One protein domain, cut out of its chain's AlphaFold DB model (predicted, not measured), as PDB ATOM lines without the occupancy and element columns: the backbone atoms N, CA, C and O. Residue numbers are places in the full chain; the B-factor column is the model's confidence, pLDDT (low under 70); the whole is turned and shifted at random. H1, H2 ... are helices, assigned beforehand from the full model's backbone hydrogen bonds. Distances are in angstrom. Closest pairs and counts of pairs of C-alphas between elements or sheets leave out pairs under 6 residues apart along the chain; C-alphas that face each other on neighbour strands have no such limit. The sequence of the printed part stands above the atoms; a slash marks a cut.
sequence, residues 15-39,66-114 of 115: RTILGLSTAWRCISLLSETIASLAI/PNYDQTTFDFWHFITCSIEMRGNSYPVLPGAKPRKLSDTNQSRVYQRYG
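This is residues 15 to 39 and 66 to 114 of the 115 residues of the protein "Phage-related protein" of Candidatus Tokpelaia sp. JSC189 (UniProt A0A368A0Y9). Two helices, H1 and H2, pack side by side at a slant and run opposite ways; from the end of H2 a long loop reaches away, folds back on itself, and leads to the short helix H3, which lies apart from both. The two strands of that loop come together briefly, at residues 91 to 92 and 102 to 103. The printed part has 74 residues with three named helices, H1, H2 and H3 in chain order, and no named strand; its class is all helix. It is only just compact, close to loose, with a radius of gyration of the C-alphas of 13.4 A and spans of 42 by 32 by 18 A.

Look first at H1, residues 21 to 36, the longest helix. H2, residues 72 to 86, touches it, and the closest C-alphas, those of Ala 35 and Trp 76, are 4.9 A apart. Their lines stand at a steep tilt of 42 degrees, opposite ways. H3, residues 106 to 112, is apart from H1 and from H2. Residues 91 to 92 form a short antiparallel pairing with residues 102 to 103. In H1, H2 and H3 every O i to N i+4 pair is within hydrogen-bond range.

Find C-alpha 21 at (160.077, 173.816, 199.674); from there H1 runs 22.0 A to C-alpha 36. H2 begins at C-alpha 72, (182.673, 178.297, 210.352), and runs 21.2 A. H3, 9.7 A long, ends at C-alpha 112, (171.586, 199.946, 215.377).

The two C-alphas farthest apart, those of Thr 22 and Ala 96, are 41.7 A apart. Residues 40 to 65 are not printed; across this cut, C-alphas 39 and 66 are 11.9 A apart. The link from H2 to H3 is long, 19 residues. Confidence is under 70 at residues 66 to 70 and 92 to 114.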
ATOM      1  N   ARG A  15     159.203 185.033 204.350       75.00
ATOM      2  CA  ARG A  15     158.243 184.071 204.894       75.00
ATOM      3  C   ARG A  15     157.519 183.300 203.792       75.00
ATOM      4  O   ARG A  15     157.217 182.125 203.991       75.00
ATOM      5  N   THR A  16     157.239 183.934 202.654       76.12
ATOM      6  CA  THR A  16     156.643 183.264 201.491       76.12
ATOM      7  C   THR A  16     157.668 182.400 200.759       76.12
ATOM      8  O   THR A  16     157.321 181.296 200.352       76.12
ATOM      9  N   ILE A  17     158.931 182.841 200.666       73.50
ATOM     10  CA  ILE A  17     160.029 182.061 200.058       73.50
ATOM     11  C   ILE A  17     160.303 180.791 200.876       73.50
ATOM     12  O   ILE A  17     160.356 179.702 200.313       73.50
ATOM     13  N   LEU A  18     160.376 180.900 202.208       77.12
ATOM     14  CA  LEU A  18     160.521 179.748 203.111       77.12
ATOM     15  C   LEU A  18     159.323 178.786 203.070       77.12
ATOM     16  O   LEU A  18     159.441 177.628 203.465       77.12
ATOM     17  N   GLY A  19     158.156 179.253 202.614       74.69
ATOM     18  CA  GLY A  19     156.980 178.412 202.396       74.69
ATOM     19  C   GLY A  19     157.080 177.522 201.154       74.69
ATOM     20  O   GLY A  19     156.354 176.533 201.063       74.69
ATOM     21  N   LEU A  20     157.979 177.843 200.217       82.19
ATOM     22  CA  LEU A  20     158.188 177.092 198.987       82.19
ATOM     23  C   LEU A  20     159.374 176.132 199.161       82.19
ATOM     24  O   LEU A  20     160.538 176.527 199.104       82.19
ATOM     25  N   SER A  21     159.073 174.849 199.368       83.38
ATOM     26  CA  SER A  21     160.077 173.816 199.674       83.38
ATOM     27  C   SER A  21     161.169 173.688 198.609       83.38
ATOM     28  O   SER A  21     162.326 173.443 198.945       83.38
ATOM     29  N   THR A  22     160.823 173.889 197.335       85.38
ATOM     30  CA  THR A  22     161.779 173.869 196.221       85.38
ATOM     31  C   THR A  22     162.756 175.040 196.285       85.38
ATOM     32  O   THR A  22     163.959 174.820 196.177       85.38
ATOM     33  N   ALA A  23     162.272 176.260 196.539       85.12
ATOM     34  CA  ALA A  23     163.131 177.435 196.682       85.12
ATOM     35  C   ALA A  23     164.056 177.314 197.895       85.12
ATOM     36  O   ALA A  23     165.261 177.530 197.765       85.12
ATOM     37  N   TRP A  24     163.526 176.885 199.047       86.56
ATOM     38  CA  TRP A  24     164.356 176.636 200.226       86.56
ATOM     39  C   TRP A  24     165.443 175.597 199.942       86.56
ATOM     40  O   TRP A  24     166.606 175.830 200.258       86.56
ATOM     41  N   ARG A  25     165.109 174.486 199.269       89.25
ATOM     42  CA  ARG A  25     166.098 173.447 198.960       89.25
ATOM     43  C   ARG A  25     167.220 173.950 198.049       89.25
ATOM     44  O   ARG A  25     168.369 173.579 198.283       89.25
ATOM     45  N   CYS A  26     166.906 174.773 197.047       88.88
ATOM     46  CA  CYS A  26     167.903 175.396 196.172       88.88
ATOM     47  C   CYS A  26     168.841 176.328 196.951       88.88
ATOM     48  O   CYS A  26     170.058 176.219 196.813       88.88
ATOM     49  N   ILE A  27     168.285 177.188 197.808       88.25
ATOM     50  CA  ILE A  27     169.060 178.131 198.626       88.25
ATOM     51  C   ILE A  27     169.965 177.380 199.605       88.25
ATOM     52  O   ILE A  27     171.151 177.695 199.700       88.25
ATOM     53  N   SER A  28     169.443 176.358 200.293       88.31
ATOM     54  CA  SER A  28     170.250 175.528 201.193       88.31
ATOM     55  C   SER A  28     171.361 174.807 200.438       88.31
ATOM     56  O   SER A  28     172.491 174.819 200.898       88.31
ATOM     57  N   LEU A  29     171.093 174.248 199.253       90.88
ATOM     58  CA  LEU A  29     172.118 173.550 198.467       90.88
ATOM     59  C   LEU A  29     173.272 174.481 198.058       90.88
ATOM     60  O   LEU A  29     174.441 174.111 198.177       90.88
ATOM     61  N   LEU A  30     172.954 175.690 197.585       89.19
ATOM     62  CA  LEU A  30     173.961 176.701 197.246       89.19
ATOM     63  C   LEU A  30     174.758 177.120 198.483       89.19
ATOM     64  O   LEU A  30     175.988 177.153 198.453       89.19
ATOM     65  N   SER A  31     174.052 177.374 199.583       89.31
ATOM     66  CA  SER A  31     174.656 177.824 200.834       89.31
ATOM     67  C   SER A  31     175.554 176.753 201.455       89.31
ATOM     68  O   SER A  31     176.648 177.074 201.898       89.31
ATOM     69  N   GLU A  32     175.143 175.482 201.446       90.12
ATOM     70  CA  GLU A  32     175.939 174.336 201.910       90.12
ATOM     71  C   GLU A  32     177.205 174.169 201.064       90.12
ATOM     72  O   GLU A  32     178.292 173.964 201.603       90.12
ATOM     73  N   THR A  33     177.077 174.302 199.740       91.62
ATOM     74  CA  THR A  33     178.213 174.201 198.815       91.62
ATOM     75  C   THR A  33     179.248 175.281 199.118       91.62
ATOM     76  O   THR A  33     180.429 174.973 199.264       91.62
ATOM     77  N   ILE A  34     178.811 176.531 199.268       87.94
ATOM     78  CA  ILE A  34     179.697 177.659 199.573       87.94
ATOM     79  C   ILE A  34     180.294 177.521 200.978       87.94
ATOM     80  O   ILE A  34     181.493 177.708 201.147       87.94
ATOM     81  N   ALA A  35     179.498 177.126 201.971       86.81
ATOM     82  CA  ALA A  35     179.961 176.943 203.344       86.81
ATOM     83  C   ALA A  35     180.957 175.783 203.503       86.81
ATOM     84  O   ALA A  35     181.802 175.815 204.395       86.81
ATOM     85  N   SER A  36     180.886 174.769 202.634       85.69
ATOM     86  CA  SER A  36     181.856 173.669 202.615       85.69
ATOM     87  C   SER A  36     183.250 174.093 202.132       85.69
ATOM     88  O   SER A  36     184.238 173.408 202.406       85.69
ATOM     89  N   LEU A  37     183.350 175.224 201.423       85.38
ATOM     90  CA  LEU A  37     184.606 175.739 200.894       85.38
ATOM     91  C   LEU A  37     185.309 176.579 201.964       85.38
ATOM     92  O   LEU A  37     185.051 177.769 202.133       85.38
ATOM     93  N   ALA A  38     186.239 175.942 202.669       70.38
ATOM     94  CA  ALA A  38     187.132 176.604 203.612       70.38
ATOM     95  C   ALA A  38     187.897 177.763 202.942       70.38
ATOM     96  O   ALA A  38     188.538 177.586 201.899       70.38
ATOM     97  N   ILE A  39     187.865 178.954 203.550       75.25
ATOM     98  CA  ILE A  39     188.559 180.132 203.020       75.25
ATOM     99  C   ILE A  39     189.995 180.152 203.541       75.25
ATOM    100  O   ILE A  39     190.270 180.476 204.696       75.25
ATOM    101  N   PRO A  66     184.706 181.647 213.799       61.88
ATOM    102  CA  PRO A  66     184.192 183.005 213.656       61.88
ATOM    103  C   PRO A  66     183.528 183.486 214.950       61.88
ATOM    104  O   PRO A  66     183.759 184.623 215.369       61.88
ATOM    105  N   ASN A  67     182.773 182.626 215.639       66.75
ATOM    106  CA  ASN A  67     182.092 182.950 216.890       66.75
ATOM    107  C   ASN A  67     182.133 181.770 217.880       66.75
ATOM    108  O   ASN A  67     182.348 180.641 217.480       66.75
ATOM    109  N   TYR A  68     181.918 182.011 219.181       56.50
ATOM    110  CA  TYR A  68     181.823 180.916 220.173       56.50
ATOM    111  C   TYR A  68     180.561 180.059 219.993       56.50
ATOM    112  O   TYR A  68     180.524 178.913 220.425       56.50
ATOM    113  N   ASP A  69     179.531 180.637 219.378       64.19
ATOM    114  CA  ASP A  69     178.198 180.043 219.314       64.19
ATOM    115  C   ASP A  69     177.927 179.316 217.986       64.19
ATOM    116  O   ASP A  69     176.875 178.701 217.840       64.19
ATOM    117  N   GLN A  70     178.824 179.427 216.997       68.69
ATOM    118  CA  GLN A  70     178.581 178.982 215.620       68.69
ATOM    119  C   GLN A  70     179.865 178.447 214.987       68.69
ATOM    120  O   GLN A  70     180.927 179.050 215.143       68.69
ATOM    121  N   THR A  71     179.754 177.360 214.224       78.94
ATOM    122  CA  THR A  71     180.879 176.848 213.433       78.94
ATOM    123  C   THR A  71     181.147 177.743 212.219       78.94
ATOM    124  O   THR A  71     180.264 178.476 211.764       78.94
ATOM    125  N   THR A  72     182.348 177.654 211.639       77.00
ATOM    126  CA  THR A  72     182.673 178.297 210.352       77.00
ATOM    127  C   THR A  72     181.649 177.968 209.270       77.00
ATOM    128  O   THR A  72     181.234 178.846 208.515       77.00
ATOM    129  N   PHE A  73     181.189 176.717 209.232       82.12
ATOM    130  CA  PHE A  73     180.167 176.281 208.292       82.12
ATOM    131  C   PHE A  73     178.848 177.034 208.501       82.12
ATOM    132  O   PHE A  73     178.318 177.614 207.556       82.12
ATOM    133  N   ASP A  74     178.346 177.081 209.738       81.94
ATOM    134  CA  ASP A  74     177.075 177.745 210.053       81.94
ATOM    135  C   ASP A  74     177.116 179.241 209.728       81.94
ATOM    136  O   ASP A  74     176.144 179.792 209.212       81.94
ATOM    137  N   PHE A  75     178.258 179.880 209.983       81.69
ATOM    138  CA  PHE A  75     178.497 181.290 209.693       81.69
ATOM    139  C   PHE A  75     178.392 181.594 208.187       81.69
ATOM    140  O   PHE A  75     177.605 182.444 207.757       81.69
ATOM    141  N   TRP A  76     179.126 180.855 207.350       84.19
ATOM    142  CA  TRP A  76     179.071 181.033 205.892       84.19
ATOM    143  C   TRP A  76     177.728 180.614 205.298       84.19
ATOM    144  O   TRP A  76     177.238 181.254 204.363       84.19
ATOM    145  N   HIS A  77     177.104 179.581 205.865       86.12
ATOM    146  CA  HIS A  77     175.770 179.142 205.481       86.12
ATOM    147  C   HIS A  77     174.734 180.244 205.751       86.12
ATOM    148  O   HIS A  77     173.936 180.572 204.872       86.12
ATOM    149  N   PHE A  78     174.793 180.889 206.921       83.88
ATOM    150  CA  PHE A  78     173.896 181.985 207.287       83.88
ATOM    151  C   PHE A  78     174.107 183.241 206.430       83.88
ATOM    152  O   PHE A  78     173.134 183.860 205.985       83.88
ATOM    153  N   ILE A  79     175.364 183.600 206.151       84.06
ATOM    154  CA  ILE A  79     175.704 184.715 205.256       84.06
ATOM    155  C   ILE A  79     175.144 184.487 203.860       84.06
ATOM    156  O   ILE A  79     174.478 185.371 203.318       84.06
ATOM    157  N   THR A  80     175.399 183.312 203.289       86.75
ATOM    158  CA  THR A  80     174.988 182.991 201.920       86.75
ATOM    159  C   THR A  80     173.469 182.939 201.824       86.75
ATOM    160  O   THR A  80     172.887 183.578 200.954       86.75
ATOM    161  N   CYS A  81     172.808 182.309 202.796       85.81
ATOM    162  CA  CYS A  81     171.352 182.277 202.877       85.81
ATOM    163  C   CYS A  81     170.746 183.690 202.958       85.81
ATOM    164  O   CYS A  81     169.769 183.992 202.273       85.81
ATOM    165  N   SER A  82     171.359 184.594 203.730       84.00
ATOM    166  CA  SER A  82     170.912 185.989 203.827       84.00
ATOM    167  C   SER A  82     171.068 186.754 202.504       84.00
ATOM    168  O   SER A  82     170.182 187.532 202.143       84.00
ATOM    169  N   ILE A  83     172.155 186.512 201.760       85.31
ATOM    170  CA  ILE A  83     172.377 187.102 200.431       85.31
ATOM    171  C   ILE A  83     171.348 186.573 199.428       85.31
ATOM    172  O   ILE A  83     170.730 187.371 198.734       85.31
ATOM    173  N   GLU A  84     171.108 185.265 199.380       84.31
ATOM    174  CA  GLU A  84     170.154 184.672 198.432       84.31
ATOM    175  C   GLU A  84     168.706 185.109 198.701       84.31
ATOM    176  O   GLU A  84     167.922 185.305 197.775       84.31
ATOM    177  N   MET A  85     168.334 185.299 199.970       80.62
ATOM    178  CA  MET A  85     166.972 185.704 200.330       80.62
ATOM    179  C   MET A  85     166.730 187.211 200.187       80.62
ATOM    180  O   MET A  85     165.647 187.622 199.775       80.62
ATOM    181  N   ARG A  86     167.710 188.047 200.556       77.50
ATOM    182  CA  ARG A  86     167.519 189.503 200.719       77.50
ATOM    183  C   ARG A  86     168.506 190.367 199.941       77.50
ATOM    184  O   ARG A  86     168.437 191.592 200.013       77.50
ATOM    185  N   GLY A  87     169.452 189.756 199.240       80.31
ATOM    186  CA  GLY A  87     170.470 190.440 198.444       80.31
ATOM    187  C   GLY A  87     171.599 191.083 199.250       80.31
ATOM    188  O   GLY A  87     172.435 191.751 198.658       80.31
ATOM    189  N   ASN A  88     171.643 190.920 200.579       79.38
ATOM    190  CA  ASN A  88     172.662 191.530 201.437       79.38
ATOM    191  C   ASN A  88     172.971 190.645 202.652       79.38
ATOM    192  O   ASN A  88     172.125 189.870 203.095       79.38
ATOM    193  N   SER A  89     174.144 190.827 203.259       77.25
ATOM    194  CA  SER A  89     174.515 190.261 204.562       77.25
ATOM    195  C   SER A  89     175.498 191.196 205.275       77.25
ATOM    196  O   SER A  89     176.315 191.857 204.637       77.25
ATOM    197  N   TYR A  90     175.391 191.298 206.604       75.69
ATOM    198  CA  TYR A  90     176.231 192.193 207.407       75.69
ATOM    199  C   TYR A  90     176.797 191.444 208.610       75.69
ATOM    200  O   TYR A  90     176.132 191.353 209.647       75.69
ATOM    201  N   PRO A  91     178.018 190.910 208.496       72.75
ATOM    202  CA  PRO A  91     178.687 190.311 209.630       72.75
ATOM    203  C   PRO A  91     179.280 191.424 210.513       72.75
ATOM    204  O   PRO A  91     180.009 192.300 210.042       72.75
ATOM    205  N   VAL A  92     178.935 191.434 211.802       68.88
ATOM    206  CA  VAL A  92     179.332 192.502 212.735       68.88
ATOM    207  C   VAL A  92     180.503 192.031 213.582       68.88
ATOM    208  O   VAL A  92     180.419 191.009 214.260       68.88
ATOM    209  N   LEU A  93     181.584 192.808 213.598       67.19
ATOM    210  CA  LEU A  93     182.678 192.634 214.549       67.19
ATOM    211  C   LEU A  93     182.258 193.233 215.906       67.19
ATOM    212  O   LEU A  93     182.024 194.443 215.983       67.19
ATOM    213  N   PRO A  94     182.159 192.444 216.992       61.97
ATOM    214  CA  PRO A  94     181.875 192.982 218.314       61.97
ATOM    215  C   PRO A  94     183.039 193.879 218.756       61.97
ATOM    216  O   PRO A  94     184.175 193.426 218.929       61.97
ATOM    217  N   GLY A  95     182.768 195.175 218.924       58.62
ATOM    218  CA  GLY A  95     183.763 196.145 219.382       58.62
ATOM    219  C   GLY A  95     184.380 195.725 220.719       58.62
ATOM    220  O   GLY A  95     183.647 195.489 221.675       58.62
ATOM    221  N   ALA A  96     185.720 195.634 220.729       49.50
ATOM    222  CA  ALA A  96     186.677 195.346 221.819       49.50
ATOM    223  C   ALA A  96     187.592 194.135 221.552       49.50
ATOM    224  O   ALA A  96     188.683 194.070 222.118       49.50
ATOM    225  N   LYS A  97     187.220 193.190 220.671       49.59
ATOM    226  CA  LYS A  97     188.113 192.085 220.268       49.59
ATOM    227  C   LYS A  97     188.007 191.822 218.760       49.59
ATOM    228  O   LYS A  97     187.035 191.197 218.348       49.59
ATOM    229  N   PRO A  98     189.022 192.169 217.944       51.22
ATOM    230  CA  PRO A  98     189.022 191.954 216.489       51.22
ATOM    231  C   PRO A  98     189.201 190.473 216.100       51.22
ATOM    232  O   PRO A  98     189.774 190.164 215.068       51.22
ATOM    233  N   ARG A  99     188.791 189.542 216.968       52.38
ATOM    234  CA  ARG A  99     189.044 188.101 216.861       52.38
ATOM    235  C   ARG A  99     187.775 187.276 216.656       52.38
ATOM    236  O   ARG A  99     187.892 186.056 216.707       52.38
ATOM    237  N   LYS A 100     186.606 187.915 216.526       54.78
ATOM    238  CA  LYS A 100     185.306 187.244 216.410       54.78
ATOM    239  C   LYS A 100     184.353 188.035 215.527       54.78
ATOM    240  O   LYS A 100     184.351 189.261 215.591       54.78
ATOM    241  N   LEU A 101     183.544 187.324 214.759       54.78
ATOM    242  CA  LEU A 101     182.555 187.840 213.830       54.78
ATOM    243  C   LEU A 101     181.186 187.312 214.261       54.78
ATOM    244  O   LEU A 101     181.045 186.130 214.539       54.78
ATOM    245  N   SER A 102     180.205 188.198 214.407       60.91
ATOM    246  CA  SER A 102     178.860 187.838 214.860       60.91
ATOM    247  C   SER A 102     177.844 188.012 213.741       60.91
ATOM    248  O   SER A 102     177.786 189.069 213.102       60.91
ATOM    249  N   ASP A 103     177.009 186.994 213.555       55.47
ATOM    250  CA  ASP A 103     175.858 187.033 212.660       55.47
ATOM    251  C   ASP A 103     174.722 187.800 213.328       55.47
ATOM    252  O   ASP A 103     173.904 187.263 214.075       55.47
ATOM    253  N   THR A 104     174.678 189.110 213.108       57.31
ATOM    254  CA  THR A 104     173.538 189.900 213.570       57.31
ATOM    255  C   THR A 104     172.449 189.848 212.506       57.31
ATOM    256  O   THR A 104     172.689 190.175 211.346       57.31
ATOM    257  N   ASN A 105     171.224 189.478 212.899       55.09
ATOM    258  CA  ASN A 105     170.060 189.602 212.020       55.09
ATOM    259  C   ASN A 105     169.994 191.037 211.477       55.09
ATOM    260  O   ASN A 105     170.036 191.996 212.249       55.09
ATOM    261  N   GLN A 106     169.879 191.182 210.159       53.69
ATOM    262  CA  GLN A 106     169.909 192.476 209.482       53.69
ATOM    263  C   GLN A 106     168.909 193.478 210.063       53.69
ATOM    264  O   GLN A 106     169.231 194.656 210.152       53.69
ATOM    265  N   SER A 107     167.738 193.032 210.537       52.25
ATOM    266  CA  SER A 107     166.765 193.916 211.198       52.25
ATOM    267  C   SER A 107     167.341 194.614 212.436       52.25
ATOM    268  O   SER A 107     167.037 195.776 212.688       52.25
ATOM    269  N   ARG A 108     168.231 193.942 213.175       56.50
ATOM    270  CA  ARG A 108     168.965 194.515 214.310       56.50
ATOM    271  C   ARG A 108     170.145 195.385 213.872       56.50
ATOM    272  O   ARG A 108     170.467 196.333 214.580       56.50
ATOM    273  N   VAL A 109     170.775 195.096 212.729       57.38
ATOM    274  CA  VAL A 109     171.838 195.950 212.157       57.38
ATOM    275  C   VAL A 109     171.250 197.284 211.696       57.38
ATOM    276  O   VAL A 109     171.751 198.332 212.096       57.38
ATOM    277  N   TYR A 110     170.133 197.257 210.963       54.28
ATOM    278  CA  TYR A 110     169.417 198.462 210.535       54.28
ATOM    279  C   TYR A 110     168.890 199.286 211.718       54.28
ATOM    280  O   TYR A 110     168.984 200.506 211.695       54.28
ATOM    281  N   GLN A 111     168.413 198.648 212.793       59.34
ATOM    282  CA  GLN A 111     168.011 199.366 214.013       59.34
ATOM    283  C   GLN A 111     169.182 200.009 214.771       59.34
ATOM    284  O   GLN A 111     168.975 200.973 215.503       59.34
ATOM    285  N   ARG A 112     170.404 199.479 214.634       55.09
ATOM    286  CA  ARG A 112     171.586 199.946 215.377       55.09
ATOM    287  C   ARG A 112     172.409 200.992 214.625       55.09
ATOM    288  O   ARG A 112     173.054 201.814 215.267       55.09
ATOM    289  N   TYR A 113     172.391 200.955 213.297       58.12
ATOM    290  CA  TYR A 113     173.174 201.834 212.422       58.12
ATOM    291  C   TYR A 113     172.285 202.659 211.483       58.12
ATOM    292  O   TYR A 113     172.699 202.957 210.368       58.12
ATOM    293  N   GLY A 114     171.060 202.970 211.922       46.41
ATOM    294  CA  GLY A 114     170.004 203.579 211.114       46.41
ATOM    295  C   GLY A 114     170.475 204.691 210.174       46.41
ATOM    296  O   GLY A 114     171.185 205.609 210.587       46.41
TER     297      GLY A 114